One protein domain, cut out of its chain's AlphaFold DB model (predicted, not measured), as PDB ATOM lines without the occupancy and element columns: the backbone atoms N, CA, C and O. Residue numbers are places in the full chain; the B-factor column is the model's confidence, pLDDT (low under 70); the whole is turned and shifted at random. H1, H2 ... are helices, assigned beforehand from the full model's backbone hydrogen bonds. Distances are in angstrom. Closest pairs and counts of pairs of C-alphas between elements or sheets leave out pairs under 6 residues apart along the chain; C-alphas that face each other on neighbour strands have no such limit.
ATOM      1  N   PHE A   4     176.917 172.886 125.439       89.25
ATOM      2  CA  PHE A   4     177.455 174.161 125.906       89.25
ATOM      3  C   PHE A   4     177.667 174.145 127.421       89.25
ATOM      4  O   PHE A   4     178.707 174.585 127.915       89.25
ATOM      5  N   GLU A   5     176.715 173.593 128.174       88.88
ATOM      6  CA  GLU A   5     176.853 173.433 129.621       88.88
ATOM      7  C   GLU A   5     177.905 172.389 129.995       88.88
ATOM      8  O   GLU A   5     178.660 172.598 130.950       88.88
ATOM      9  N   GLN A   6     177.974 171.284 129.249       88.81
ATOM     10  CA  GLN A   6     179.000 170.267 129.463       88.81
ATOM     11  C   GLN A   6     180.400 170.840 129.249       88.81
ATOM     12  O   GLN A   6     181.260 170.687 130.120       88.81
ATOM     13  N   MET A   7     180.621 171.552 128.141       90.19
ATOM     14  CA  MET A   7     181.920 172.159 127.862       90.19
ATOM     15  C   MET A   7     182.267 173.283 128.819       90.19
ATOM     16  O   MET A   7     183.411 173.361 129.259       90.19
ATOM     17  N   ARG A   8     181.288 174.090 129.237       91.56
ATOM     18  CA  ARG A   8     181.501 175.087 130.290       91.56
ATOM     19  C   ARG A   8     182.045 174.450 131.572       91.56
ATOM     20  O   ARG A   8     183.010 174.956 132.143       91.56
ATOM     21  N   LYS A   9     181.438 173.343 132.013       90.38
ATOM     22  CA  LYS A   9     181.843 172.624 133.233       90.38
ATOM     23  C   LYS A   9     183.208 171.957 133.084       90.38
ATOM     24  O   LYS A   9     184.016 172.057 133.998       90.38
ATOM     25  N   ARG A  10     183.473 171.322 131.939       89.50
ATOM     26  CA  ARG A  10     184.750 170.652 131.643       89.50
ATOM     27  C   ARG A  10     185.925 171.625 131.556       89.50
ATOM     28  O   ARG A  10     186.974 171.375 132.131       89.50
ATOM     29  N   ILE A  11     185.729 172.754 130.879       90.31
ATOM     30  CA  ILE A  11     186.763 173.784 130.691       90.31
ATOM     31  C   ILE A  11     186.929 174.658 131.942       90.31
ATOM     32  O   ILE A  11     187.955 175.322 132.097       90.31
ATOM     33  N   GLY A  12     185.933 174.680 132.831       90.69
ATOM     34  CA  GLY A  12     185.963 175.491 134.045       90.69
ATOM     35  C   GLY A  12     185.914 176.984 133.724       90.69
ATOM     36  O   GLY A  12     186.805 177.744 134.097       90.69
ATOM     37  N   CYS A  13     184.908 177.415 132.964       88.25
ATOM     38  CA  CYS A  13     184.659 178.834 132.706       88.25
ATOM     39  C   CYS A  13     183.304 179.283 133.263       88.25
ATOM     40  O   CYS A  13     182.336 178.529 133.220       88.25
ATOM     41  N   ASP A  14     183.227 180.523 133.750       88.50
ATOM     42  CA  ASP A  14     182.029 181.058 134.411       88.50
ATOM     43  C   ASP A  14     180.813 181.125 133.471       88.50
ATOM     44  O   ASP A  14     179.682 180.806 133.858       88.50
ATOM     45  N   TYR A  15     181.054 181.453 132.198       88.94
ATOM     46  CA  TYR A  15     180.008 181.661 131.200       88.94
ATOM     47  C   TYR A  15     180.260 180.883 129.909       88.94
ATOM     48  O   TYR A  15     181.398 180.672 129.490       88.94
ATOM     49  N   ILE A  16     179.169 180.506 129.234       88.94
ATOM     50  CA  ILE A  16     179.194 179.884 127.899       88.94
ATOM     51  C   ILE A  16     179.855 180.821 126.871       88.94
ATOM     52  O   ILE A  16     180.578 180.369 125.987       88.94
ATOM     53  N   SER A  17     179.697 182.134 127.042       90.56
ATOM     54  CA  SER A  17     180.353 183.157 126.220       90.56
ATOM     55  C   SER A  17     181.880 183.152 126.308       90.56
ATOM     56  O   SER A  17     182.537 183.733 125.447       90.56
ATOM     57  N   CYS A  18     182.472 182.469 127.292       90.75
ATOM     58  CA  CYS A  18     183.921 182.286 127.386       90.75
ATOM     59  C   CYS A  18     184.443 181.113 126.538       90.75
ATOM     60  O   CYS A  18     185.649 180.981 126.351       90.75
ATOM     61  N   LEU A  19     183.576 180.238 126.029       91.38
ATOM     62  CA  LEU A  19     183.982 179.114 125.181       91.38
ATOM     63  C   LEU A  19     184.681 179.562 123.882       91.38
ATOM     64  O   LEU A  19     185.774 179.057 123.614       91.38
ATOM     65  N   PRO A  20     184.163 180.540 123.107       91.00
ATOM     66  CA  PRO A  20     184.842 181.028 121.901       91.00
ATOM     67  C   PRO A  20     186.198 181.698 122.163       91.00
ATOM     68  O   PRO A  20     187.005 181.793 121.241       91.00
ATOM     69  N   THR A  21     186.494 182.142 123.391       91.12
ATOM     70  CA  THR A  21     187.827 182.675 123.740       91.12
ATOM     71  C   THR A  21     188.814 181.576 124.142       91.12
ATOM     72  O   THR A  21     190.022 181.796 124.116       91.12
ATOM     73  N   LYS A  22     188.324 180.368 124.452       90.38
ATOM     74  CA  LYS A  22     189.110 179.199 124.878       90.38
ATOM     75  C   LYS A  22     189.094 178.072 123.835       90.38
ATOM     76  O   LYS A  22     189.047 176.897 124.196       90.38
ATOM     77  N   LYS A  23     189.162 178.411 122.540       90.38
ATOM     78  CA  LYS A  23     189.036 177.451 121.417       90.38
ATOM     79  C   LYS A  23     189.962 176.235 121.533       90.38
ATOM     80  O   LYS A  23     189.540 175.124 121.229       90.38
ATOM     81  N   ASP A  24     191.196 176.429 121.997       91.00
ATOM     82  CA  ASP A  24     192.177 175.344 122.142       91.00
ATOM     83  C   ASP A  24     191.751 174.315 123.207       91.00
ATOM     84  O   ASP A  24     191.749 173.107 122.962       91.00
ATOM     85  N   ALA A  25     191.275 174.800 124.360       92.19
ATOM     86  CA  ALA A  25     190.726 173.957 125.420       92.19
ATOM     87  C   ALA A  25     189.440 173.252 124.965       92.19
ATOM     88  O   ALA A  25     189.283 172.055 125.199       92.19
ATOM     89  N   VAL A  26     188.560 173.968 124.253       91.56
ATOM     90  CA  VAL A  26     187.343 173.380 123.675       91.56
ATOM     91  C   VAL A  26     187.687 172.248 122.712       91.56
ATOM     92  O   VAL A  26     187.065 171.193 122.774       91.56
ATOM     93  N   ARG A  27     188.695 172.428 121.852       90.44
ATOM     94  CA  ARG A  27     189.111 171.414 120.877       90.44
ATOM     95  C   ARG A  27     189.673 170.159 121.547       90.44
ATOM     96  O   ARG A  27     189.348 169.059 121.109       90.44
ATOM     97  N   LYS A  28     190.475 170.311 122.609       92.06
ATOM     98  CA  LYS A  28     190.986 169.173 123.395       92.06
ATOM     99  C   LYS A  28     189.864 168.389 124.063       92.06
ATOM    100  O   LYS A  28     189.836 167.170 123.940       92.06
ATOM    101  N   GLU A  29     188.929 169.078 124.712       90.94
ATOM    102  CA  GLU A  29     187.791 168.408 125.345       90.94
ATOM    103  C   GLU A  29     186.874 167.747 124.310       90.94
ATOM    104  O   GLU A  29     186.414 166.635 124.536       90.94
ATOM    105  N   LEU A  30     186.645 168.380 123.152       87.38
ATOM    106  CA  LEU A  30     185.857 167.798 122.056       87.38
ATOM    107  C   LEU A  30     186.488 166.508 121.533       87.38
ATOM    108  O   LEU A  30     185.782 165.533 121.317       87.38
ATOM    109  N   ALA A  31     187.811 166.486 121.360       86.88
ATOM    110  CA  ALA A  31     188.527 165.288 120.930       86.88
ATOM    111  C   ALA A  31     188.483 164.160 121.979       86.88
ATOM    112  O   ALA A  31     188.594 162.989 121.624       86.88
ATOM    113  N   ALA A  32     188.326 164.507 123.258       88.12
ATOM    114  CA  ALA A  32     188.173 163.558 124.356       88.12
ATOM    115  C   ALA A  32     186.714 163.113 124.582       88.12
ATOM    116  O   ALA A  32     186.470 162.202 125.378       88.12
ATOM    117  N   LEU A  33     185.737 163.748 123.926       83.38
ATOM    118  CA  LEU A  33     184.333 163.379 124.049       83.38
ATOM    119  C   LEU A  33     184.003 162.149 123.185       83.38
ATOM    120  O   LEU A  33     184.390 162.090 122.017       83.38
ATOM    121  N   PRO A  34     183.238 161.182 123.721       81.06
ATOM    122  CA  PRO A  34     182.665 160.117 122.915       81.06
ATOM    123  C   PRO A  34     181.723 160.689 121.838       81.06
ATOM    124  O   PRO A  34     180.948 161.600 122.143       81.06
ATOM    125  N   PRO A  35     181.710 160.115 120.623       69.44
ATOM    126  CA  PRO A  35     180.855 160.577 119.525       69.44
ATOM    127  C   PRO A  35     179.349 160.444 119.816       69.44
ATOM    128  O   PRO A  35     178.549 161.106 119.169       69.44
ATOM    129  N   ASP A  36     178.967 159.640 120.812       74.25
ATOM    130  CA  ASP A  36     177.572 159.391 121.205       74.25
ATOM    131  C   ASP A  36     177.050 160.366 122.283       74.25
ATOM    132  O   ASP A  36     175.909 160.274 122.725       74.25
ATOM    133  N   VAL A  37     177.880 161.306 122.758       75.56
ATOM    134  CA  VAL A  37     177.494 162.207 123.867       75.56
ATOM    135  C   VAL A  37     176.467 163.257 123.456       75.56
ATOM    136  O   VAL A  37     175.754 163.781 124.316       75.56
ATOM    137  N   CYS A  38     176.396 163.599 122.172       77.75
ATOM    138  CA  CYS A  38     175.601 164.721 121.705       77.75
ATOM    139  C   CYS A  38     175.017 164.447 120.312       77.75
ATOM    140  O   CYS A  38     175.745 163.969 119.442       77.75
ATOM    141  N   PRO A  39     173.742 164.795 120.060       84.38
ATOM    142  CA  PRO A  39     173.189 164.754 118.712       84.38
ATOM    143  C   PRO A  39     173.973 165.674 117.764       84.38
ATOM    144  O   PRO A  39     174.423 166.758 118.151       84.38
ATOM    145  N   GLU A  40     174.112 165.246 116.508       83.69
ATOM    146  CA  GLU A  40     174.952 165.910 115.500       83.69
ATOM    147  C   GLU A  40     174.554 167.378 115.263       83.69
ATOM    148  O   GLU A  40     175.420 168.245 115.149       83.69
ATOM    149  N   ASP A  41     173.252 167.680 115.252       85.81
ATOM    150  CA  ASP A  41     172.726 169.043 115.105       85.81
ATOM    151  C   ASP A  41     173.174 169.990 116.226       85.81
ATOM    152  O   ASP A  41     173.523 171.148 115.978       85.81
ATOM    153  N   GLU A  42     173.182 169.509 117.468       87.50
ATOM    154  CA  GLU A  42     173.596 170.302 118.626       87.50
ATOM    155  C   GLU A  42     175.117 170.516 118.606       87.50
ATOM    156  O   GLU A  42     175.592 171.636 118.818       87.50
ATOM    157  N   MET A  43     175.878 169.488 118.213       87.25
ATOM    158  CA  MET A  43     177.325 169.596 118.033       87.25
ATOM    159  C   MET A  43     177.691 170.575 116.909       87.25
ATOM    160  O   MET A  43     178.580 171.406 117.086       87.25
ATOM    161  N   LYS A  44     176.965 170.564 115.784       87.69
ATOM    162  CA  LYS A  44     177.133 171.551 114.703       87.69
ATOM    163  C   LYS A  44     176.902 172.977 115.196       87.69
ATOM    164  O   LYS A  44     177.751 173.838 114.975       87.69
ATOM    165  N   ARG A  45     175.796 173.237 115.902       89.69
ATOM    166  CA  ARG A  45     175.501 174.569 116.470       89.69
ATOM    167  C   ARG A  45     176.596 175.036 117.427       89.69
ATOM    168  O   ARG A  45     176.988 176.201 117.390       89.69
ATOM    169  N   PHE A  46     177.109 174.125 118.249       90.19
ATOM    170  CA  PHE A  46     178.205 174.400 119.169       90.19
ATOM    171  C   PHE A  46     179.506 174.760 118.454       90.19
ATOM    172  O   PHE A  46     180.142 175.759 118.793       90.19
ATOM    173  N   LEU A  47     179.886 173.980 117.440       88.75
ATOM    174  CA  LEU A  47     181.084 174.244 116.649       88.75
ATOM    175  C   LEU A  47     180.996 175.608 115.952       88.75
ATOM    176  O   LEU A  47     181.941 176.390 116.034       88.75
ATOM    177  N   ILE A  48     179.841 175.940 115.366       90.56
ATOM    178  CA  ILE A  48     179.596 177.256 114.756       90.56
ATOM    179  C   ILE A  48     179.748 178.368 115.801       90.56
ATOM    180  O   ILE A  48     180.422 179.363 115.545       90.56
ATOM    181  N   TYR A  49     179.171 178.198 116.993       90.56
ATOM    182  CA  TYR A  49     179.254 179.198 118.057       90.56
ATOM    183  C   TYR A  49     180.687 179.434 118.555       90.56
ATOM    184  O   TYR A  49     181.106 180.579 118.723       90.56
ATOM    185  N   VAL A  50     181.444 178.363 118.812       90.44
ATOM    186  CA  VAL A  50     182.792 178.458 119.395       90.44
ATOM    187  C   VAL A  50     183.834 178.837 118.351       90.44
ATOM    188  O   VAL A  50     184.685 179.695 118.597       90.44
ATOM    189  N   PHE A  51     183.815 178.176 117.196       88.75
ATOM    190  CA  PHE A  51     184.862 178.329 116.192       88.75
ATOM    191  C   PHE A  51     184.540 179.432 115.190       88.75
ATOM    192  O   PHE A  51     185.478 180.048 114.682       88.75
ATOM    193  N   GLY A  52     183.262 179.772 115.007       82.25
ATOM    194  CA  GLY A  52     182.826 180.747 114.011       82.25
ATOM    195  C   GLY A  52     182.849 180.192 112.588       82.25
ATOM    196  O   GLY A  52     182.740 180.969 111.643       82.25
TER     197      GLY A  52
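AT A GLANCE: This is residues 4 to 52 of the 59 residues of an uncharacterized protein of uncultured Clostridium sp (UniProt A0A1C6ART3). Three short helices make a small compact ball: H3, the longest, and H2 run side by side in opposite ways without clearly touching, and H1 lies across one side of this pair, with its first residue near H3 and its last near H2. The centres of the helices make a triangle, and the two links lie at opposite ends of the longest axis, residues 12 to 22 at one end and residues 33 to 39 at the other. The printed part has 49 residues with three named helices, H1, H2 and H3 in chain order, and no named strand; the class is all helix. The whole is compact, with a radius of gyration of the C-alphas of 9.9 A, and rounded, with spans of 25 by 20 by 17 A.

IN THESE COORDINATES: H3, residues 40 to 51, is 15.9 A from first to last C-alpha; it begins at C-alpha 40 at (174.952, 165.910, 115.500) and ends at C-alpha 51 at (184.862, 178.329, 116.192). H2, residues 23 to 32, is 14.2 A long by the same measure. H1, residues 4 to 11, is 10.5 A long and begins at C-alpha 4 at (177.455, 174.161, 125.906). A helical run too short to bear a name, residues 16 to 18, lies between H1 and H2.

HOW THE PARTS SIT: H3 is close to H2 but not clearly touching it, with 2 pairs of C-alphas within 8 A; the closest C-alphas are those of Lys 23 and Val 50, 6.6 A apart. The lines of H2 and H3 stand at a shallow tilt of 28 degrees, and the two run opposite ways. H3 is also close to H1 but not clearly touching it; the closest C-alphas are those of Phe 4 and Phe 46, 6.8 A apart. H1 and H3 run the same way at a steep tilt of 57 degrees. H1 and H2 touch, with 6 pairs of C-alphas within 8 A, and their closest C-alphas are those of Ile 11 and Ala 25, 6.6 A apart. Their lines are about perpendicular, at 85 degrees. In H1, H2 and H3 every O i to N i+4 pair is within hydrogen-bond range.

THE WHOLE: The two C-alphas farthest apart are those of Asp 14 and Asp 36, 25.8 A. The first and last printed C-alphas, of Phe 4 and Gly 52, are 14.6 A apart. The link from H1 to H2, 11 residues, is long, and the link from H2 to H3, 7 residues, is short but not tight. The printed part has no cut. The mean pLDDT of the printed part is 87.7, and one printed residue, Pro 35, is under 70.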